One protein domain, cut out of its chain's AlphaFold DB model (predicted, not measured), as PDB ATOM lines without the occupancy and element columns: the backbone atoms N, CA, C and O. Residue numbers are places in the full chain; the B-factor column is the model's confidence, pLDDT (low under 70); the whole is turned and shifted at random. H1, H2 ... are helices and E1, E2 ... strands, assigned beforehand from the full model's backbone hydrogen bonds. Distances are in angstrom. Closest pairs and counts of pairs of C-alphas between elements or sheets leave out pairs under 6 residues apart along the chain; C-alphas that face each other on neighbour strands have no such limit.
ATOM      1  N   HIS A   4     -50.393  43.477  17.788       98.38
ATOM      2  CA  HIS A   4     -50.356  42.351  18.721       98.38
ATOM      3  C   HIS A   4     -50.926  41.098  18.058       98.38
ATOM      4  O   HIS A   4     -52.132  41.003  17.828       98.38
ATOM      5  N   VAL A   5     -50.057  40.133  17.757       98.62
ATOM      6  CA  VAL A   5     -50.454  38.796  17.310       98.62
ATOM      7  C   VAL A   5     -50.580  37.915  18.546       98.62
ATOM      8  O   VAL A   5     -49.592  37.414  19.084       98.62
ATOM      9  N   THR A   6     -51.812  37.782  19.031       98.38
ATOM     10  CA  THR A   6     -52.127  37.044  20.259       98.38
ATOM     11  C   THR A   6     -51.790  35.560  20.146       98.38
ATOM     12  O   THR A   6     -51.704  35.016  19.046       98.38
ATOM     13  N   ARG A   7     -51.708  34.881  21.294       98.19
ATOM     14  CA  ARG A   7     -51.402  33.447  21.412       98.19
ATOM     15  C   ARG A   7     -52.134  32.534  20.418       98.19
ATOM     16  O   ARG A   7     -51.505  31.639  19.863       98.19
ATOM     17  N   ASP A   8     -53.426  32.769  20.203       98.19
ATOM     18  CA  ASP A   8     -54.287  31.907  19.378       98.19
ATOM     19  C   ASP A   8     -54.493  32.448  17.946       98.19
ATOM     20  O   ASP A   8     -55.357  31.968  17.212       98.19
ATOM     21  N   ALA A   9     -53.752  33.488  17.551       98.38
ATOM     22  CA  ALA A   9     -53.833  34.088  16.220       98.38
ATOM     23  C   ALA A   9     -52.663  33.636  15.345       98.38
ATOM     24  O   ALA A   9     -51.565  33.449  15.845       98.38
ATOM     25  N   SER A  10     -52.862  33.553  14.033       98.56
ATOM     26  CA  SER A  10     -51.802  33.370  13.031       98.56
ATOM     27  C   SER A  10     -51.903  34.464  11.975       98.56
ATOM     28  O   SER A  10     -52.910  35.177  11.904       98.56
ATOM     29  N   GLY A  11     -50.872  34.632  11.148       97.69
ATOM     30  CA  GLY A  11     -50.956  35.640  10.099       97.69
ATOM     31  C   GLY A  11     -49.770  35.702   9.156       97.69
ATOM     32  O   GLY A  11     -48.648  35.329   9.491       97.69
ATOM     33  N   TYR A  12     -50.054  36.219   7.966       98.62
ATOM     34  CA  TYR A  12     -49.070  36.606   6.971       98.62
ATOM     35  C   TYR A  12     -49.153  38.121   6.798       98.62
ATOM     36  O   TYR A  12     -50.187  38.642   6.377       98.62
ATOM     37  N   PHE A  13     -48.080  38.818   7.153       98.62
ATOM     38  CA  PHE A  13     -47.978  40.266   7.086       98.62
ATOM     39  C   PHE A  13     -46.842  40.617   6.134       98.62
ATOM     40  O   PHE A  13     -45.683  40.311   6.406       98.62
ATOM     41  N   GLU A  14     -47.178  41.252   5.018       98.44
ATOM     42  CA  GLU A  14     -46.215  41.678   4.007       98.44
ATOM     43  C   GLU A  14     -46.329  43.182   3.782       98.44
ATOM     44  O   GLU A  14     -47.441  43.708   3.711       98.44
ATOM     45  N   ASN A  15     -45.184  43.861   3.654       98.12
ATOM     46  CA  ASN A  15     -45.105  45.284   3.325       98.12
ATOM     47  C   ASN A  15     -45.946  46.166   4.268       98.12
ATOM     48  O   ASN A  15     -46.764  46.978   3.829       98.12
ATOM     49  N   PHE A  16     -45.770  45.980   5.580       97.31
ATOM     50  CA  PHE A  16     -46.388  46.845   6.583       97.31
ATOM     51  C   PHE A  16     -45.338  47.640   7.355       97.31
ATOM     52  O   PHE A  16     -44.213  47.184   7.576       97.31
ATOM     53  N   VAL A  42     -43.228  61.819  19.602       98.12
ATOM     54  CA  VAL A  42     -44.453  61.039  19.821       98.12
ATOM     55  C   VAL A  42     -44.122  59.787  20.629       98.12
ATOM     56  O   VAL A  42     -43.161  59.069  20.358       98.12
ATOM     57  N   PHE A  43     -44.926  59.523  21.658       97.81
ATOM     58  CA  PHE A  43     -44.673  58.444  22.607       97.81
ATOM     59  C   PHE A  43     -45.628  57.275  22.356       97.81
ATOM     60  O   PHE A  43     -46.796  57.317  22.743       97.81
ATOM     61  N   SER A  44     -45.108  56.200  21.765       98.00
ATOM     62  CA  SER A  44     -45.774  54.896  21.671       98.00
ATOM     63  C   SER A  44     -45.001  53.871  22.484       98.00
ATOM     64  O   SER A  44     -43.793  53.739  22.338       98.00
ATOM     65  N   ALA A  45     -45.682  53.101  23.331       97.62
ATOM     66  CA  ALA A  45     -44.977  52.199  24.241       97.62
ATOM     67  C   ALA A  45     -44.282  51.014  23.539       97.62
ATOM     68  O   ALA A  45     -43.171  50.656  23.904       97.62
ATOM     69  N   ARG A  46     -44.959  50.381  22.571       98.38
ATOM     70  CA  ARG A  46     -44.611  49.056  22.016       98.38
ATOM     71  C   ARG A  46     -44.936  49.004  20.531       98.38
ATOM     72  O   ARG A  46     -46.040  49.448  20.183       98.38
ATOM     73  N   GLY A  47     -44.045  48.431  19.731       98.69
ATOM     74  CA  GLY A  47     -44.235  48.159  18.310       98.69
ATOM     75  C   GLY A  47     -45.067  46.903  18.075       98.69
ATOM     76  O   GLY A  47     -46.290  46.925  18.255       98.69
ATOM     77  N   VAL A  48     -44.396  45.826  17.673       98.81
ATOM     78  CA  VAL A  48     -44.974  44.540  17.276       98.81
ATOM     79  C   VAL A  48     -44.689  43.470  18.333       98.81
ATOM     80  O   VAL A  48     -43.537  43.107  18.555       98.81
ATOM     81  N   LEU A  49     -45.743  42.927  18.945       98.75
ATOM     82  CA  LEU A  49     -45.674  41.777  19.851       98.75
ATOM     83  C   LEU A  49     -46.289  40.536  19.202       98.75
ATOM     84  O   LEU A  49     -47.431  40.574  18.734       98.75
ATOM     85  N   ILE A  50     -45.560  39.424  19.234       98.81
ATOM     86  CA  ILE A  50     -45.996  38.123  18.728       98.81
ATOM     87  C   ILE A  50     -45.943  37.107  19.873       98.81
ATOM     88  O   ILE A  50     -44.874  36.799  20.392       98.81
ATOM     89  N   GLU A  51     -47.099  36.557  20.240       98.75
ATOM     90  CA  GLU A  51     -47.241  35.479  21.237       98.75
ATOM     91  C   GLU A  51     -47.794  34.179  20.620       98.75
ATOM     92  O   GLU A  51     -48.036  33.192  21.323       98.75
ATOM     93  N   SER A  52     -48.027  34.190  19.304       98.62
ATOM     94  CA  SER A  52     -48.677  33.112  18.558       98.62
ATOM     95  C   SER A  52     -48.044  31.740  18.795       98.62
ATOM     96  O   SER A  52     -46.824  31.607  18.870       98.62
ATOM     97  N   GLN A  53     -48.880  30.708  18.910       98.62
ATOM     98  CA  GLN A  53     -48.448  29.306  18.856       98.62
ATOM     99  C   GLN A  53     -48.541  28.705  17.447       98.62
ATOM    100  O   GLN A  53     -48.022  27.612  17.215       98.62
ATOM    101  N   ASP A  54     -49.202  29.411  16.535       98.38
ATOM    102  CA  ASP A  54     -49.384  29.036  15.141       98.38
ATOM    103  C   ASP A  54     -48.402  29.814  14.246       98.38
ATOM    104  O   ASP A  54     -47.764  30.769  14.689       98.38
ATOM    105  N   PRO A  55     -48.239  29.429  12.970       98.62
ATOM    106  CA  PRO A  55     -47.292  30.102  12.094       98.62
ATOM    107  C   PRO A  55     -47.573  31.600  11.894       98.62
ATOM    108  O   PRO A  55     -48.697  32.010  11.589       98.62
ATOM    109  N   VAL A  56     -46.518  32.411  11.993       98.88
ATOM    110  CA  VAL A  56     -46.549  33.845  11.673       98.88
ATOM    111  C   VAL A  56     -45.430  34.173  10.697       98.88
ATOM    112  O   VAL A  56     -44.267  33.846  10.934       98.88
ATOM    113  N   TRP A  57     -45.774  34.861   9.614       98.75
ATOM    114  CA  TRP A  57     -44.821  35.332   8.618       98.75
ATOM    115  C   TRP A  57     -44.842  36.849   8.548       98.75
ATOM    116  O   TRP A  57     -45.881  37.445   8.274       98.75
ATOM    117  N   ILE A  58     -43.679  37.451   8.754       98.69
ATOM    118  CA  ILE A  58     -43.447  38.883   8.636       98.69
ATOM    119  C   ILE A  58     -42.449  39.104   7.498       98.69
ATOM    120  O   ILE A  58     -41.268  38.771   7.630       98.69
ATOM    121  N   TYR A  59     -42.931  39.637   6.376       98.00
ATOM    122  CA  TYR A  59     -42.153  39.840   5.157       98.00
ATOM    123  C   TYR A  59     -41.999  41.319   4.806       98.00
ATOM    124  O   TYR A  59     -42.981  42.012   4.547       98.00
ATOM    125  N   GLY A  60     -40.752  41.794   4.753       97.94
ATOM    126  CA  GLY A  60     -40.437  43.163   4.334       97.94
ATOM    127  C   GLY A  60     -41.166  44.218   5.166       97.94
ATOM    128  O   GLY A  60     -41.889  45.038   4.605       97.94
ATOM    129  N   SER A  61     -41.028  44.160   6.491       98.50
ATOM    130  CA  SER A  61     -41.718  45.067   7.412       98.50
ATOM    131  C   SER A  61     -40.758  45.978   8.167       98.50
ATOM    132  O   SER A  61     -39.570  45.687   8.317       98.50
ATOM    133  N   SER A  62     -41.296  47.061   8.713       98.69
ATOM    134  CA  SER A  62     -40.572  47.957   9.613       98.69
ATOM    135  C   SER A  62     -41.424  48.283  10.842       98.69
ATOM    136  O   SER A  62     -42.648  48.376  10.748       98.69
ATOM    137  N   SER A  63     -40.782  48.383  12.007       98.88
ATOM    138  CA  SER A  63     -41.396  48.903  13.231       98.88
ATOM    139  C   SER A  63     -40.426  49.870  13.884       98.88
ATOM    140  O   SER A  63     -39.276  49.509  14.122       98.88
ATOM    141  N   GLU A  64     -40.871  51.085  14.187       98.94
ATOM    142  CA  GLU A  64     -39.952  52.167  14.544       98.94
ATOM    143  C   GLU A  64     -40.486  53.064  15.661       98.94
ATOM    144  O   GLU A  64     -41.694  53.288  15.813       98.94
ATOM    145  N   HIS A  65     -39.532  53.605  16.422       98.81
ATOM    146  CA  HIS A  65     -39.692  54.706  17.370       98.81
ATOM    147  C   HIS A  65     -40.681  54.456  18.513       98.81
ATOM    148  O   HIS A  65     -41.232  55.388  19.103       98.81
ATOM    149  N   THR A  66     -40.877  53.196  18.891       98.75
ATOM    150  CA  THR A  66     -41.580  52.864  20.135       98.75
ATOM    151  C   THR A  66     -40.597  52.725  21.295       98.75
ATOM    152  O   THR A  66     -39.437  52.379  21.099       98.75
ATOM    153  N   ILE A  67     -41.048  53.025  22.512       98.19
ATOM    154  CA  ILE A  67     -40.183  53.258  23.679       98.19
ATOM    155  C   ILE A  67     -39.539  51.988  24.232       98.19
ATOM    156  O   ILE A  67     -38.417  52.050  24.725       98.19
ATOM    157  N   MET A  68     -40.253  50.862  24.225       98.06
ATOM    158  CA  MET A  68     -39.785  49.628  24.864       98.06
ATOM    159  C   MET A  68     -39.123  48.672  23.871       98.06
ATOM    160  O   MET A  68     -38.028  48.177  24.135       98.06
ATOM    161  N   TYR A  69     -39.785  48.386  22.750       98.69
ATOM    162  CA  TYR A  69     -39.282  47.475  21.725       98.69
ATOM    163  C   TYR A  69     -40.002  47.669  20.395       98.69
ATOM    164  O   TYR A  69     -41.217  47.877  20.371       98.69
ATOM    165  N   GLN A  70     -39.273  47.491  19.296       98.88
ATOM    166  CA  GLN A  70     -39.846  47.505  17.956       98.88
ATOM    167  C   GLN A  70     -40.462  46.148  17.597       98.88
ATOM    168  O   GLN A  70     -41.626  46.094  17.211       98.88
ATOM    169  N   TYR A  71     -39.735  45.048  17.812       98.88
ATOM    170  CA  TYR A  71     -40.258  43.685  17.684       98.88
ATOM    171  C   TYR A  71     -39.980  42.855  18.934       98.88
ATOM    172  O   TYR A  71     -38.858  42.833  19.444       98.88
ATOM    173  N   GLU A  72     -40.981  42.099  19.372       98.75
ATOM    174  CA  GLU A  72     -40.851  41.108  20.432       98.75
ATOM    175  C   GLU A  72     -41.604  39.823  20.081       98.75
ATOM    176  O   GLU A  72     -42.797  39.851  19.771       98.75
ATOM    177  N   THR A  73     -40.921  38.682  20.180       98.69
ATOM    178  CA  THR A  73     -41.589  37.388  20.329       98.69
ATOM    179  C   THR A  73     -41.544  36.976  21.793       98.69
ATOM    180  O   THR A  73     -40.472  36.934  22.402       98.69
ATOM    181  N   TYR A  74     -42.698  36.651  22.364       98.44
ATOM    182  CA  TYR A  74     -42.799  36.199  23.747       98.44
ATOM    183  C   TYR A  74     -43.565  34.885  23.813       98.44
ATOM    184  O   TYR A  74     -44.751  34.826  23.490       98.44
ATOM    185  N   LYS A  75     -42.884  33.808  24.225       98.38
ATOM    186  CA  LYS A  75     -43.443  32.444  24.229       98.38
ATOM    187  C   LYS A  75     -44.051  32.022  22.890       98.38
ATOM    188  O   LYS A  75     -44.935  31.167  22.874       98.38
ATOM    189  N   ALA A  76     -43.594  32.605  21.785       98.69
ATOM    190  CA  ALA A  76     -44.128  32.339  20.459       98.69
ATOM    191  C   ALA A  76     -43.516  31.073  19.851       98.69
ATOM    192  O   ALA A  76     -42.439  30.636  20.268       98.69
ATOM    193  N   LYS A  77     -44.190  30.513  18.843       98.50
ATOM    194  CA  LYS A  77     -43.687  29.399  18.035       98.50
ATOM    195  C   LYS A  77     -43.844  29.667  16.545       98.50
ATOM    196  O   LYS A  77     -44.797  30.324  16.146       98.50
ATOM    197  N   ASN A  78     -42.962  29.087  15.730       98.44
ATOM    198  CA  ASN A  78     -43.095  29.051  14.267       98.44
ATOM    199  C   ASN A  78     -43.163  30.446  13.614       98.44
ATOM    200  O   ASN A  78     -44.042  30.718  12.792       98.44
ATOM    201  N   VAL A  79     -42.239  31.340  13.974       98.88
ATOM    202  CA  VAL A  79     -42.227  32.722  13.466       98.88
ATOM    203  C   VAL A  79     -41.104  32.909  12.452       98.88
ATOM    204  O   VAL A  79     -39.938  32.644  12.742       98.88
ATOM    205  N   TYR A  80     -41.447  33.425  11.275       98.81
ATOM    206  CA  TYR A  80     -40.492  33.907  10.284       98.81
ATOM    207  C   TYR A  80     -40.515  35.438  10.225       98.81
ATOM    208  O   TYR A  80     -41.577  36.036  10.050       98.81
ATOM    209  N   LEU A  81     -39.339  36.056  10.306       98.75
ATOM    210  CA  LEU A  81     -39.115  37.495  10.178       98.75
ATOM    211  C   LEU A  81     -38.096  37.736   9.056       98.75
ATOM    212  O   LEU A  81     -36.957  37.288   9.176       98.75
ATOM    213  N   GLY A  82     -38.446  38.437   7.973       95.81
ATOM    214  CA  GLY A  82     -37.446  38.772   6.956       95.81
ATOM    215  C   GLY A  82     -37.941  39.559   5.737       95.81
ATOM    216  O   GLY A  82     -38.921  39.191   5.108       95.81
ATOM    217  N   HIS A  83     -37.260  40.605   5.275       97.56
ATOM    218  CA  HIS A  83     -36.353  41.457   6.047       97.56
ATOM    219  C   HIS A  83     -37.177  42.283   7.046       97.56
ATOM    220  O   HIS A  83     -38.248  42.763   6.672       97.56
ATOM    221  N   ILE A  84     -36.689  42.451   8.277       98.75
ATOM    222  CA  ILE A  84     -37.257  43.426   9.225       98.75
ATOM    223  C   ILE A  84     -36.316  44.615   9.393       98.75
ATOM    224  O   ILE A  84     -35.096  44.446   9.370       98.75
ATOM    225  N   GLN A  85     -36.867  45.801   9.607       98.75
ATOM    226  CA  GLN A  85     -36.094  46.997   9.933       98.75
ATOM    227  C   GLN A  85     -36.637  47.661  11.206       98.75
ATOM    228  O   GLN A  85     -37.834  47.551  11.502       98.75
ATOM    229  N   THR A  86     -35.749  48.304  11.973       98.88
ATOM    230  CA  THR A  86     -36.106  49.040  13.189       98.88
ATOM    231  C   THR A  86     -35.269  50.293  13.407       98.88
ATOM    232  O   THR A  86     -34.056  50.258  13.187       98.88
ATOM    233  N   GLU A  87     -35.873  51.310  14.023       98.88
ATOM    234  CA  GLU A  87     -35.187  52.484  14.571       98.88
ATOM    235  C   GLU A  87     -35.600  52.763  16.020       98.88
ATOM    236  O   GLU A  87     -36.784  52.693  16.372       98.88
ATOM    237  N   SER A  88     -34.625  53.119  16.858       98.69
ATOM    238  CA  SER A  88     -34.886  53.686  18.187       98.69
ATOM    239  C   SER A  88     -35.504  55.094  18.065       98.69
ATOM    240  O   SER A  88     -35.225  55.814  17.101       98.69
ATOM    241  N   PRO A  89     -36.381  55.521  18.996       98.56
ATOM    242  CA  PRO A  89     -36.935  56.875  18.988       98.56
ATOM    243  C   PRO A  89     -35.835  57.929  19.153       98.56
ATOM    244  O   PRO A  89     -35.001  57.811  20.045       98.56
ATOM    245  N   TYR A  90     -35.866  58.997  18.356       98.56
ATOM    246  CA  TYR A  90     -34.764  59.972  18.291       98.56
ATOM    247  C   TYR A  90     -34.522  60.731  19.598       98.56
ATOM    248  O   TYR A  90     -33.413  61.190  19.861       98.56
ATOM    249  N   TYR A  91     -35.565  60.857  20.419       98.19
ATOM    250  CA  TYR A  91     -35.490  61.500  21.724       98.19
ATOM    251  C   TYR A  91     -34.819  60.626  22.789       98.19
ATOM    252  O   TYR A  91     -34.340  61.166  23.782       98.19
ATOM    253  N   GLN A  92     -34.771  59.296  22.632       98.38
ATOM    254  CA  GLN A  92     -34.124  58.444  23.631       98.38
ATOM    255  C   GLN A  92     -32.616  58.753  23.698       98.38
ATOM    256  O   GLN A  92     -32.017  59.098  22.678       98.38
ATOM    257  N   PRO A  93     -32.022  58.743  24.908       97.00
ATOM    258  CA  PRO A  93     -32.559  58.281  26.193       97.00
ATOM    259  C   PRO A  93     -33.265  59.368  27.039       97.00
ATOM    260  O   PRO A  93     -33.311  59.255  28.265       97.00
ATOM    261  N   GLU A  94     -33.812  60.429  26.444       96.81
ATOM    262  CA  GLU A  94     -34.577  61.474  27.142       96.81
ATOM    263  C   GLU A  94     -36.056  61.519  26.686       96.81
ATOM    264  O   GLU A  94     -36.404  62.211  25.732       96.81
ATOM    265  N   PRO A  95     -36.975  60.816  27.377       96.81
ATOM    266  CA  PRO A  95     -36.751  60.021  28.580       96.81
ATOM    267  C   PRO A  95     -36.244  58.602  28.276       96.81
ATOM    268  O   PRO A  95     -36.457  58.056  27.194       96.81
ATOM    269  N   VAL A  96     -35.634  57.975  29.285       97.25
ATOM    270  CA  VAL A  96     -35.236  56.561  29.234       97.25
ATOM    271  C   VAL A  96     -36.467  55.659  29.166       97.25
ATOM    272  O   VAL A  96     -37.491  55.937  29.796       97.25
ATOM    273  N   ALA A  97     -36.363  54.526  28.483       96.88
ATOM    274  CA  ALA A  97     -37.362  53.476  28.582       96.88
ATOM    275  C   ALA A  97     -37.444  52.956  30.036       96.88
ATOM    276  O   ALA A  97     -36.420  52.845  30.716       96.88
ATOM    277  N   PRO A  98     -38.644  52.647  30.557       95.88
ATOM    278  CA  PRO A  98     -39.940  52.639  29.877       95.88
ATOM    279  C   PRO A  98     -40.760  53.937  30.025       95.88
ATOM    280  O   PRO A  98     -41.959  53.915  29.742       95.88
ATOM    281  N   MET A  99     -40.181  55.057  30.473       96.31
ATOM    282  CA  MET A  99     -40.928  56.315  30.635       96.31
ATOM    283  C   MET A  99     -41.453  56.819  29.278       96.31
ATOM    284  O   MET A  99     -40.758  56.693  28.275       96.31
ATOM    285  N   PRO A 100     -42.670  57.397  29.224       96.06
ATOM    286  CA  PRO A 100     -43.571  57.701  30.342       96.06
ATOM    287  C   PRO A 100     -44.518  56.544  30.730       96.06
ATOM    288  O   PRO A 100     -45.479  56.745  31.468       96.06
ATOM    289  N   PHE A 101     -44.281  55.327  30.246       96.06
ATOM    290  CA  PHE A 101     -45.186  54.182  30.356       96.06
ATOM    291  C   PHE A 101     -44.892  53.238  31.532       96.06
ATOM    292  O   PHE A 101     -45.328  52.083  31.501       96.06
ATOM    293  N   ASN A 102     -44.212  53.704  32.587       91.00
ATOM    294  CA  ASN A 102     -43.812  52.868  33.728       91.00
ATOM    295  C   ASN A 102     -44.981  52.128  34.387       91.00
ATOM    296  O   ASN A 102     -44.841  50.978  34.789       91.00
ATOM    297  N   SER A 103     -46.157  52.754  34.457       89.62
ATOM    298  CA  SER A 103     -47.356  52.125  35.020       89.62
ATOM    299  C   SER A 103     -47.938  51.007  34.145       89.62
ATOM    300  O   SER A 103     -48.841  50.308  34.592       89.62
ATOM    301  N   SER A 104     -47.458  50.844  32.908       87.62
ATOM    302  CA  SER A 104     -47.967  49.863  31.946       87.62
ATOM    303  C   SER A 104     -47.059  48.649  31.734       87.62
ATOM    304  O   SER A 104     -47.471  47.782  30.980       87.62
ATOM    305  N   ILE A 105     -45.881  48.553  32.372       79.31
ATOM    306  CA  ILE A 105     -44.857  47.483  32.173       79.31
ATOM    307  C   ILE A 105     -45.390  46.048  32.416       79.31
ATOM    308  O   ILE A 105     -44.707  45.063  32.201       79.31
ATOM    309  N   VAL A 106     -46.628  45.888  32.868       82.19
ATOM    310  CA  VAL A 106     -47.259  44.581  33.115       82.19
ATOM    311  C   VAL A 106     -48.511  44.364  32.270       82.19
ATOM    312  O   VAL A 106     -49.261  43.419  32.496       82.19
ATOM    313  N   GLN A 107     -48.783  45.273  31.333       88.94
ATOM    314  CA  GLN A 107     -49.969  45.203  30.493       88.94
ATOM    315  C   GLN A 107     -49.831  44.126  29.416       88.94
ATOM    316  O   GLN A 107     -50.830  43.497  29.071       88.94
ATOM    317  N   PHE A 108     -48.619  43.907  28.902       92.81
ATOM    318  CA  PHE A 108     -48.324  42.837  27.959       92.81
ATOM    319  C   PHE A 108     -47.255  41.918  28.544       92.81
ATOM    320  O   PHE A 108     -46.344  42.363  29.245       92.81
ATOM    321  N   ASN A 109     -47.381  40.616  28.293       89.62
ATOM    322  CA  ASN A 109     -46.358  39.687  28.748       89.62
ATOM    323  C   ASN A 109     -45.052  39.961  27.998       89.62
ATOM    324  O   ASN A 109     -45.083  40.258  26.810       89.62
ATOM    325  N   GLY A 110     -43.922  39.814  28.690       91.69
ATOM    326  CA  GLY A 110     -42.600  39.980  28.083       91.69
ATOM    327  C   GLY A 110     -42.018  41.387  28.178       91.69
ATOM    328  O   GLY A 110     -40.797  41.510  28.060       91.69
ATOM    329  N   ASP A 111     -42.836  42.394  28.510       95.81
ATOM    330  CA  ASP A 111     -42.429  43.796  28.619       95.81
ATOM    331  C   ASP A 111     -41.080  43.980  29.348       95.81
ATOM    332  O   ASP A 111     -40.882  43.452  30.449       95.81
ATOM    333  N   PRO A 112     -40.128  44.728  28.756       94.75
ATOM    334  CA  PRO A 112     -38.863  45.022  29.406       94.75
ATOM    335  C   PRO A 112     -39.069  46.086  30.488       94.75
ATOM    336  O   PRO A 112     -39.582  47.175  30.224       94.75
ATOM    337  N   ASP A 113     -38.629  45.788  31.710       89.38
ATOM    338  CA  ASP A 113     -38.648  46.741  32.825       89.38
ATOM    339  C   ASP A 113     -37.365  47.585  32.929       89.38
ATOM    340  O   ASP A 113     -37.341  48.575  33.663       89.38
ATOM    341  N   PHE A 114     -36.323  47.211  32.174       93.31
ATOM    342  CA  PHE A 114     -34.999  47.846  32.142       93.31
ATOM    343  C   PHE A 114     -34.326  47.975  33.521       93.31
ATOM    344  O   PHE A 114     -33.434  48.808  33.719       93.31
ATOM    345  N   SER A 115     -34.751  47.165  34.493       90.38
ATOM    346  CA  SER A 115     -34.226  47.175  35.862       90.38
ATOM    347  C   SER A 115     -32.802  46.623  35.958       90.38
ATOM    348  O   SER A 115     -32.086  46.935  36.907       90.38
ATOM    349  N   ASP A 116     -32.381  45.855  34.951       89.06
ATOM    350  CA  ASP A 116     -31.044  45.289  34.784       89.06
ATOM    351  C   ASP A 116     -30.015  46.291  34.232       89.06
ATOM    352  O   ASP A 116     -28.832  45.971  34.152       89.06
ATOM    353  N   CYS A 117     -30.446  47.500  33.858       92.69
ATOM    354  CA  CYS A 117     -29.590  48.510  33.247       92.69
ATOM    355  C   CYS A 117     -29.000  49.515  34.236       92.69
ATOM    356  O   CYS A 117     -29.720  50.177  34.997       92.69
ATOM    357  N   GLU A 118     -27.692  49.731  34.114       89.94
ATOM    358  CA  GLU A 118     -26.947  50.707  34.911       89.94
ATOM    359  C   GLU A 118     -26.869  52.086  34.232       89.94
ATOM    360  O   GLU A 118     -27.038  53.107  34.902       89.94
ATOM    361  N   ASP A 119     -26.684  52.135  32.910       93.44
ATOM    362  CA  ASP A 119     -26.562  53.368  32.124       93.44
ATOM    363  C   ASP A 119     -27.827  53.712  31.314       93.44
ATOM    364  O   ASP A 119     -28.763  52.919  31.199       93.44
ATOM    365  N   LYS A 120     -27.858  54.933  30.762       94.94
ATOM    366  CA  LYS A 120     -28.974  55.430  29.943       94.94
ATOM    367  C   LYS A 120     -29.080  54.718  28.594       94.94
ATOM    368  O   LYS A 120     -30.190  54.360  28.227       94.94
ATOM    369  N   GLY A 121     -27.949  54.446  27.940       92.88
ATOM    370  CA  GLY A 121     -27.892  53.760  26.646       92.88
ATOM    371  C   GLY A 121     -28.392  52.315  26.692       92.88
ATOM    372  O   GLY A 121     -28.816  51.750  25.687       92.88
ATOM    373  N   CYS A 122     -28.364  51.693  27.872       95.38
ATOM    374  CA  CYS A 122     -28.975  50.392  28.129       95.38
ATOM    375  C   CYS A 122     -30.508  50.480  28.260       95.38
ATOM    376  O   CYS A 122     -31.208  49.513  27.942       95.38
ATOM    377  N   LYS A 123     -31.030  51.632  28.711       96.94
ATOM    378  CA  LYS A 123     -32.459  51.925  28.929       96.94
ATOM    379  C   LYS A 123     -33.098  52.582  27.706       96.94
ATOM    380  O   LYS A 123     -33.819  53.572  27.821       96.94
ATOM    381  N   GLU A 124     -32.838  52.014  26.543       98.06
ATOM    382  CA  GLU A 124     -33.398  52.437  25.262       98.06
ATOM    383  C   GLU A 124     -34.130  51.278  24.595       98.06
ATOM    384  O   GLU A 124     -33.939  50.114  24.954       98.06
ATOM    385  N   ALA A 125     -34.990  51.601  23.636       98.31
ATOM    386  CA  ALA A 125     -35.859  50.637  22.995       98.31
ATOM    387  C   ALA A 125     -35.078  49.500  22.333       98.31
ATOM    388  O   ALA A 125     -34.131  49.714  21.579       98.31
ATOM    389  N   TRP A 126     -35.524  48.268  22.539       98.56
ATOM    390  CA  TRP A 126     -34.961  47.135  21.820       98.56
ATOM    391  C   TRP A 126     -35.371  47.155  20.345       98.56
ATOM    392  O   TRP A 126     -36.538  47.377  20.022       98.56
ATOM    393  N   GLY A 127     -34.447  46.841  19.439       98.69
ATOM    394  CA  GLY A 127     -34.790  46.564  18.044       98.69
ATOM    395  C   GLY A 127     -35.541  45.237  17.932       98.69
ATOM    396  O   GLY A 127     -36.668  45.183  17.443       98.69
ATOM    397  N   LEU A 128     -34.948  44.163  18.459       98.69
ATOM    398  CA  LEU A 128     -35.544  42.827  18.421       98.69
ATOM    399  C   LEU A 128     -35.342  42.078  19.740       98.69
ATOM    400  O   LEU A 128     -34.219  41.938  20.222       98.69
ATOM    401  N   ARG A 129     -36.422  41.514  20.278       98.00
ATOM    402  CA  ARG A 129     -36.380  40.596  21.420       98.00
ATOM    403  C   ARG A 129     -37.002  39.253  21.061       98.00
ATOM    404  O   ARG A 129     -38.103  39.202  20.523       98.00
ATOM    405  N   ILE A 130     -36.308  38.163  21.385       97.94
ATOM    406  CA  ILE A 130     -36.788  36.784  21.218       97.94
ATOM    407  C   ILE A 130     -36.754  36.100  22.584       97.94
ATOM    408  O   ILE A 130     -35.709  35.607  23.030       97.94
ATOM    409  N   ILE A 131     -37.902  36.084  23.257       97.12
ATOM    410  CA  ILE A 131     -38.030  35.720  24.669       97.12
ATOM    411  C   ILE A 131     -38.856  34.444  24.821       97.12
ATOM    412  O   ILE A 131     -39.995  34.367  24.355       97.12
ATOM    413  N   ASP A 132     -38.283  33.447  25.491       97.00
ATOM    414  CA  ASP A 132     -38.903  32.157  25.817       97.00
ATOM    415  C   ASP A 132     -39.612  31.487  24.620       97.00
ATOM    416  O   ASP A 132     -40.627  30.815  24.788       97.00
ATOM    417  N   SER A 133     -39.119  31.723  23.400       98.00
ATOM    418  CA  SER A 133     -39.767  31.351  22.137       98.00
ATOM    419  C   SER A 133     -39.071  30.158  21.468       98.00
ATOM    420  O   SER A 133     -37.915  29.851  21.758       98.00
ATOM    421  N   GLU A 134     -39.765  29.481  20.555       97.62
ATOM    422  CA  GLU A 134     -39.274  28.284  19.860       97.62
ATOM    423  C   GLU A 134     -39.466  28.408  18.341       97.62
ATOM    424  O   GLU A 134     -40.441  28.999  17.887       97.62
ATOM    425  N   ASP A 135     -38.554  27.851  17.547       97.75
ATOM    426  CA  ASP A 135     -38.650  27.811  16.077       97.75
ATOM    427  C   ASP A 135     -38.840  29.208  15.452       97.75
ATOM    428  O   ASP A 135     -39.803  29.488  14.730       97.75
ATOM    429  N   ILE A 136     -37.896  30.104  15.756       98.25
ATOM    430  CA  ILE A 136     -37.885  31.494  15.284       98.25
ATOM    431  C   ILE A 136     -36.790  31.657  14.235       98.25
ATOM    432  O   ILE A 136     -35.611  31.434  14.508       98.25
ATOM    433  N   THR A 137     -37.166  32.079  13.029       98.06
ATOM    434  CA  THR A 137     -36.225  32.366  11.943       98.06
ATOM    435  C   THR A 137     -36.215  33.854  11.635       98.06
ATOM    436  O   THR A 137     -37.215  34.406  11.186       98.06
ATOM    437  N   VAL A 138     -35.059  34.490  11.810       98.25
ATOM    438  CA  VAL A 138     -34.791  35.860  11.371       98.25
ATOM    439  C   VAL A 138     -33.906  35.797  10.138       98.25
ATOM    440  O   VAL A 138     -32.708  35.518  10.213       98.25
ATOM    441  N   HIS A 139     -34.498  36.046   8.981       96.81
ATOM    442  CA  HIS A 139     -33.808  36.073   7.709       96.81
ATOM    443  C   HIS A 139     -33.629  37.522   7.252       96.81
ATOM    444  O   HIS A 139     -34.398  38.045   6.447       96.81
ATOM    445  N   SER A 140     -32.546  38.131   7.739       97.06
ATOM    446  CA  SER A 140     -32.158  39.529   7.551       97.06
ATOM    447  C   SER A 140     -32.883  40.518   8.467       97.06
ATOM    448  O   SER A 140     -34.113  40.577   8.480       97.06
ATOM    449  N   ALA A 141     -32.111  41.338   9.186       98.06
ATOM    450  CA  ALA A 141     -32.639  42.455   9.969       98.06
ATOM    451  C   ALA A 141     -31.704  43.670   9.949       98.06
ATOM    452  O   ALA A 141     -30.485  43.521  10.066       98.06
ATOM    453  N   GLY A 142     -32.278  44.864   9.823       98.50
ATOM    454  CA  GLY A 142     -31.600  46.146   9.997       98.50
ATOM    455  C   GLY A 142     -32.040  46.816  11.295       98.50
ATOM    456  O   GLY A 142     -33.183  47.241  11.383       98.50
ATOM    457  N   LEU A 143     -31.163  46.897  12.297       98.62
ATOM    458  CA  LEU A 143     -31.492  47.451  13.614       98.62
ATOM    459  C   LEU A 143     -30.662  48.711  13.890       98.62
ATOM    460  O   LEU A 143     -29.447  48.619  14.089       98.62
ATOM    461  N   TYR A 144     -31.284  49.887  13.879       98.69
ATOM    462  CA  TYR A 144     -30.564  51.160  13.886       98.69
ATOM    463  C   TYR A 144     -30.866  52.002  15.130       98.69
ATOM    464  O   TYR A 144     -32.012  52.147  15.548       98.69
ATOM    465  N   SER A 145     -29.819  52.609  15.682       98.56
ATOM    466  CA  SER A 145     -29.900  53.717  16.625       98.56
ATOM    467  C   SER A 145     -29.101  54.885  16.058       98.56
ATOM    468  O   SER A 145     -27.907  54.770  15.782       98.56
ATOM    469  N   TRP A 146     -29.781  55.999  15.801       98.25
ATOM    470  CA  TRP A 146     -29.205  57.127  15.065       98.25
ATOM    471  C   TRP A 146     -28.861  58.331  15.936       98.25
ATOM    472  O   TRP A 146     -28.089  59.189  15.496       98.25
ATOM    473  N   PHE A 147     -29.456  58.409  17.125       98.12
ATOM    474  CA  PHE A 147     -29.497  59.613  17.939       98.12
ATOM    475  C   PHE A 147     -29.270  59.304  19.418       98.12
ATOM    476  O   PHE A 147     -29.577  58.215  19.883       98.12
ATOM    477  N   ASP A 148     -28.768  60.310  20.126       97.38
ATOM    478  CA  ASP A 148     -28.822  60.470  21.577       97.38
ATOM    479  C   ASP A 148     -29.480  61.832  21.821       97.38
ATOM    480  O   ASP A 148     -28.868  62.877  21.560       97.38
ATOM    481  N   ASN A 149     -30.760  61.819  22.211       97.19
ATOM    482  CA  ASN A 149     -31.574  63.020  22.426       97.19
ATOM    483  C   ASN A 149     -31.478  64.018  21.247       97.19
ATOM    484  O   ASN A 149     -31.038  65.161  21.400       97.19
ATOM    485  N   TYR A 150     -31.836  63.551  20.046       97.06
ATOM    486  CA  TYR A 150     -31.745  64.253  18.753       97.06
ATOM    487  C   TYR A 150     -30.325  64.642  18.290       97.06
ATOM    488  O   TYR A 150     -30.139  65.097  17.160       97.06
ATOM    489  N   GLY A 151     -29.292  64.418  19.102       96.31
ATOM    490  CA  GLY A 151     -27.897  64.588  18.713       96.31
ATOM    491  C   GLY A 151     -27.352  63.364  17.979       96.31
ATOM    492  O   GLY A 151     -27.614  62.235  18.364       96.31
ATOM    493  N   GLN A 152     -26.528  63.570  16.949       96.62
ATOM    494  CA  GLN A 152     -25.919  62.475  16.167       96.62
ATOM    495  C   GLN A 152     -24.408  62.319  16.384       96.62
ATOM    496  O   GLN A 152     -23.728  61.600  15.652       96.62
ATOM    497  N   THR A 153     -23.837  62.991  17.387       97.50
ATOM    498  CA  THR A 153     -22.398  62.898  17.687       97.50
ATOM    499  C   THR A 153     -21.966  61.476  18.042       97.50
ATOM    500  O   THR A 153     -20.845  61.086  17.721       97.50
ATOM    501  N   CYS A 154     -22.871  60.692  18.635       96.81
ATOM    502  CA  CYS A 154     -22.672  59.292  19.000       96.81
ATOM    503  C   CYS A 154     -22.371  58.372  17.802       96.81
ATOM    504  O   CYS A 154     -21.677  57.369  17.959       96.81
ATOM    505  N   LEU A 155     -22.810  58.729  16.585       97.69
ATOM    506  CA  LEU A 155     -22.584  57.923  15.377       97.69
ATOM    507  C   LEU A 155     -21.115  57.810  14.986       97.69
ATOM    508  O   LEU A 155     -20.737  56.872  14.290       97.69
ATOM    509  N   LYS A 156     -20.287  58.774  15.399       96.81
ATOM    510  CA  LYS A 156     -18.853  58.752  15.108       96.81
ATOM    511  C   LYS A 156     -18.174  57.538  15.741       96.81
ATOM    512  O   LYS A 156     -17.301  56.943  15.115       96.81
ATOM    513  N   ASP A 157     -18.590  57.208  16.957       96.00
ATOM    514  CA  ASP A 157     -17.987  56.157  17.771       96.00
ATOM    515  C   ASP A 157     -18.905  54.918  17.875       96.00
ATOM    516  O   ASP A 157     -18.545  53.944  18.529       96.00
ATOM    517  N   GLU A 158     -20.056  54.931  17.187       96.75
ATOM    518  CA  GLU A 158     -21.099  53.891  17.218       96.75
ATOM    519  C   GLU A 158     -21.661  53.645  18.636       96.75
ATOM    520  O   GLU A 158     -21.977  52.519  19.012       96.75
ATOM    521  N   THR A 159     -21.792  54.712  19.433       96.88
ATOM    522  CA  THR A 159     -22.189  54.656  20.853       96.88
ATOM    523  C   THR A 159     -23.542  55.314  21.135       96.88
ATOM    524  O   THR A 159     -23.718  55.875  22.213       96.88
ATOM    525  N   CYS A 160     -24.469  55.331  20.172       98.00
ATOM    526  CA  CYS A 160     -25.792  55.935  20.386       98.00
ATOM    527  C   CYS A 160     -26.617  55.120  21.383       98.00
ATOM    528  O   CYS A 160     -27.226  55.697  22.266       98.00
ATOM    529  N   GLN A 161     -26.544  53.789  21.305       97.50
ATOM    530  CA  GLN A 161     -27.251  52.875  22.195       97.50
ATOM    531  C   GLN A 161     -26.335  51.736  22.669       97.50
ATOM    532  O   GLN A 161     -25.487  51.236  21.923       97.50
ATOM    533  N   SER A 162     -26.510  51.277  23.909       96.88
ATOM    534  CA  SER A 162     -25.637  50.246  24.491       96.88
ATOM    535  C   SER A 162     -25.932  48.846  23.941       96.88
ATOM    536  O   SER A 162     -24.999  48.085  23.703       96.88
ATOM    537  N   ARG A 163     -27.207  48.499  23.705       95.38
ATOM    538  CA  ARG A 163     -27.652  47.164  23.251       95.38
ATOM    539  C   ARG A 163     -28.917  47.245  22.397       95.38
ATOM    540  O   ARG A 163     -29.765  48.073  22.707       95.38
ATOM    541  N   ILE A 164     -29.077  46.388  21.378       97.69
ATOM    542  CA  ILE A 164     -30.247  46.467  20.468       97.69
ATOM    543  C   ILE A 164     -30.997  45.154  20.201       97.69
ATOM    544  O   ILE A 164     -32.162  45.201  19.801       97.69
ATOM    545  N   MET A 165     -30.397  43.986  20.455       97.31
ATOM    546  CA  MET A 165     -31.076  42.692  20.313       97.31
ATOM    547  C   MET A 165     -30.920  41.820  21.563       97.31
ATOM    548  O   MET A 165     -29.827  41.726  22.117       97.31
ATOM    549  N   GLU A 166     -31.988  41.131  21.968       95.62
ATOM    550  CA  GLU A 166     -31.980  40.163  23.075       95.62
ATOM    551  C   GLU A 166     -32.516  38.805  22.605       95.62
ATOM    552  O   GLU A 166     -33.603  38.718  22.032       95.62
ATOM    553  N   VAL A 167     -31.788  37.726  22.907       95.25
ATOM    554  CA  VAL A 167     -32.298  36.351  22.804       95.25
ATOM    555  C   VAL A 167     -32.168  35.674  24.162       95.25
ATOM    556  O   VAL A 167     -31.063  35.428  24.655       95.25
ATOM    557  N   ARG A 168     -33.304  35.339  24.779       92.88
ATOM    558  CA  ARG A 168     -33.347  34.812  26.146       92.88
ATOM    559  C   ARG A 168     -34.345  33.675  26.276       92.88
ATOM    560  O   ARG A 168     -35.493  33.829  25.890       92.88
ATOM    561  N   GLY A 169     -33.908  32.557  26.856       93.44
ATOM    562  CA  GLY A 169     -34.785  31.415  27.154       93.44
ATOM    563  C   GLY A 169     -35.368  30.713  25.922       93.44
ATOM    564  O   GLY A 169     -36.258  29.885  26.067       93.44
ATOM    565  N   SER A 170     -34.868  31.034  24.729       94.44
ATOM    566  CA  SER A 170     -35.415  30.573  23.452       94.44
ATOM    567  C   SER A 170     -34.607  29.409  22.869       94.44
ATOM    568  O   SER A 170     -33.392  29.328  23.067       94.44
ATOM    569  N   SER A 171     -35.270  28.522  22.126       93.62
ATOM    570  CA  SER A 171     -34.668  27.358  21.457       93.62
ATOM    571  C   SER A 171     -34.982  27.347  19.961       93.62
ATOM    572  O   SER A 171     -35.969  27.930  19.529       93.62
ATOM    573  N   SER A 172     -34.146  26.685  19.155       94.06
ATOM    574  CA  SER A 172     -34.322  26.623  17.691       94.06
ATOM    575  C   SER A 172     -34.450  28.010  17.037       94.06
ATOM    576  O   SER A 172     -35.332  28.259  16.218       94.06
ATOM    577  N   VAL A 173     -33.572  28.937  17.430       94.81
ATOM    578  CA  VAL A 173     -33.532  30.300  16.888       94.81
ATOM    579  C   VAL A 173     -32.438  30.388  15.828       94.81
ATOM    580  O   VAL A 173     -31.264  30.189  16.134       94.81
ATOM    581  N   ALA A 174     -32.814  30.719  14.595       94.88
ATOM    582  CA  ALA A 174     -31.890  30.902  13.482       94.88
ATOM    583  C   ALA A 174     -31.880  32.367  13.041       94.88
ATOM    584  O   ALA A 174     -32.916  32.916  12.676       94.88
ATOM    585  N   ILE A 175     -30.707  33.005  13.068       95.06
ATOM    586  CA  ILE A 175     -30.554  34.427  12.744       95.06
ATOM    587  C   ILE A 175     -29.490  34.599  11.659       95.06
ATOM    588  O   ILE A 175     -28.329  34.219  11.836       95.06
ATOM    589  N   TYR A 176     -29.885  35.220  10.550       93.44
ATOM    590  CA  TYR A 176     -29.050  35.459   9.377       93.44
ATOM    591  C   TYR A 176     -29.041  36.945   9.011       93.44
ATOM    592  O   TYR A 176     -30.076  37.599   9.079       93.44
ATOM    593  N   ASN A 177     -27.896  37.450   8.536       94.31
ATOM    594  CA  ASN A 177     -27.747  38.783   7.931       94.31
ATOM    595  C   ASN A 177     -28.243  39.942   8.820       94.31
ATOM    596  O   ASN A 177     -29.173  40.662   8.465       94.31
ATOM    597  N   ILE A 178     -27.610  40.119   9.981       94.50
ATOM    598  CA  ILE A 178     -27.909  41.238  10.884       94.50
ATOM    599  C   ILE A 178     -27.010  42.431  10.578       94.50
ATOM    600  O   ILE A 178     -25.783  42.312  10.561       94.50
ATOM    601  N   PHE A 179     -27.643  43.583  10.393       95.81
ATOM    602  CA  PHE A 179     -27.004  44.871  10.180       95.81
ATOM    603  C   PHE A 179     -27.405  45.802  11.317       95.81
ATOM    604  O   PHE A 179     -28.594  45.957  11.583       95.81
ATOM    605  N   THR A 180     -26.432  46.429  11.973       96.62
ATOM    606  CA  THR A 180     -26.695  47.409  13.030       96.62
ATOM    607  C   THR A 180     -25.986  48.726  12.773       96.62
ATOM    608  O   THR A 180     -25.001  48.777  12.030       96.62
ATOM    609  N   LYS A 181     -26.490  49.794  13.397       97.88
ATOM    610  CA  LYS A 181     -25.887  51.126  13.354       97.88
ATOM    611  C   LYS A 181     -26.066  51.848  14.684       97.88
ATOM    612  O   LYS A 181     -27.148  51.771  15.249       97.88
ATOM    613  N   GLY A 182     -25.018  52.520  15.155       97.44
ATOM    614  CA  GLY A 182     -24.989  53.319  16.380       97.44
ATOM    615  C   GLY A 182     -25.095  52.512  17.670       97.44
ATOM    616  O   GLY A 182     -25.545  53.052  18.672       97.44
ATOM    617  N   VAL A 183     -24.712  51.232  17.659       96.69
ATOM    618  CA  VAL A 183     -24.896  50.325  18.802       96.69
ATOM    619  C   VAL A 183     -23.574  49.693  19.230       96.69
ATOM    620  O   VAL A 183     -22.849  49.155  18.391       96.69
ATOM    621  N   VAL A 184     -23.323  49.665  20.544       95.69
ATOM    622  CA  VAL A 184     -22.138  49.030  21.147       95.69
ATOM    623  C   VAL A 184     -22.244  47.501  21.129       95.69
ATOM    624  O   VAL A 184     -21.374  46.816  20.586       95.69
ATOM    625  N   GLU A 185     -23.311  46.944  21.706       93.50
ATOM    626  CA  GLU A 185     -23.562  45.504  21.762       93.50
ATOM    627  C   GLU A 185     -24.709  45.096  20.829       93.50
ATOM    628  O   GLU A 185     -25.882  45.395  21.048       93.50
ATOM    629  N   LEU A 186     -24.372  44.351  19.775       91.38
ATOM    630  CA  LEU A 186     -25.357  43.898  18.791       91.38
ATOM    631  C   LEU A 186     -26.410  42.962  19.405       91.38
ATOM    632  O   LEU A 186     -27.584  43.107  19.085       91.38
ATOM    633  N   ALA A 187     -26.005  42.004  20.247       87.81
ATOM    634  CA  ALA A 187     -26.898  40.992  20.813       87.81
ATOM    635  C   ALA A 187     -26.481  40.555  22.218       87.81
ATOM    636  O   ALA A 187     -25.316  40.209  22.413       87.81
ATOM    637  N   THR A 188     -27.450  40.430  23.125       85.50
ATOM    638  CA  THR A 188     -27.305  39.813  24.452       85.50
ATOM    639  C   THR A 188     -28.001  38.441  24.494       85.50
ATOM    640  O   THR A 188     -29.054  38.240  23.885       85.50
ATOM    641  N   GLY A 189     -27.421  37.456  25.196       77.31
ATOM    642  CA  GLY A 189     -28.028  36.123  25.361       77.31
ATOM    643  C   GLY A 189     -27.073  35.046  25.893       77.31
ATOM    644  O   GLY A 189     -25.856  35.175  25.782       77.31
ATOM    645  N   LYS A 190     -27.617  33.965  26.479       56.38
ATOM    646  CA  LYS A 190     -26.820  32.870  27.084       56.38
ATOM    647  C   LYS A 190     -26.193  31.895  26.075       56.38
ATOM    648  O   LYS A 190     -25.212  31.256  26.430       56.38
TER     649      LYS A 190
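AT A GLANCE: This is residues 4 to 16 and 42 to 190 of the 210 residues of an uncharacterized protein of fungal sp. No.14919 (UniProt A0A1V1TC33). The chain winds in stacked turns, a short solenoid that is also a well-formed sandwich: the sheet E2 E4 E6 E9 lies face to face with the larger sheet E1 E3 E5 E7 E10, whose strands E3, E5, E7 and E10 each bend sharply. The long loop of residues 88 to 125 lies outside the smaller sheet, on the side away from the larger one, and H1 lies at one end of the longest axis, near the small pair E8 E11. The printed part has 162 residues with eleven named strands and one named helix, in the order E1 to E7, H1, E8 to E11; the three sheets, in the orders given, are parallel throughout. The class is mostly strand, with 75 residues in named elements, under half; the whole is compact, with a radius of gyration of the C-alphas of 14.7 A and spans of 42 by 35 by 31 A.

HOW THE PARTS SIT: Residues 4 to 5 pair in parallel with residues 49 to 50 of E2, residues 48 to 50. E1, residues 11 to 14, is an edge strand and the parallel neighbour of E3, residues 56 to 64, with N 13 and O 57 within hydrogen-bond range at 2.8 A. E4, residues 69 to 74, is parallel to E2, with N 48 and O 70 2.8 A apart. E5, residues 77 to 87, is parallel to E3, with N 58 and O 80 2.8 A apart. E6, residues 126 to 131, is parallel to E4, with N 70 and O 126 2.8 A apart. E7, residues 134 to 144, is parallel to E5, with N 81 and O 137 2.8 A apart. H1, residues 153 to 156, is on neither sheet of the sandwich; it is too short for an O i to N i+4 pair, and its one O i to N i+3 pair is within range. E8, residues 161 to 163, runs on at 23 degrees into E9, residues 165 to 168, which is parallel to E6, with N 130 and O 166 2.8 A apart. E10, residues 171 to 181, is parallel to E7, with N 138 and O 174 2.8 A apart. E11, residues 183 to 185, is parallel to E8, with N 185 and O 162 2.9 A apart. The facing parts of the sandwich are 8.6 A centre to centre, their planes 8 degrees apart.

IN THESE COORDINATES: E1 begins at C-alpha 11, (-50.956, 35.640, 10.099). E3 is 19.7 A long and bends by 88 degrees at residue 60; E5, 24.8 A, bends by 77 degrees at residue 83; E7, 25.2 A, by 74 degrees at residue 140; E10, 26.6 A, by 68 degrees at residue 177. E11 ends at C-alpha 185, (-23.562, 45.504, 21.762).

THE WHOLE: The C-alphas farthest apart, those of Asp 8 and Lys 156, are 44.7 A apart. Residues 17 to 41 are cut out, and C-alphas 16 and 42 are 19.5 A apart across the cut. Of the links printed whole, E5 to E6 is long, with 38 residues, and E7 to H1 is short but not tight. Mean pLDDT of the printed part is 96.1; residue 190 is under 70.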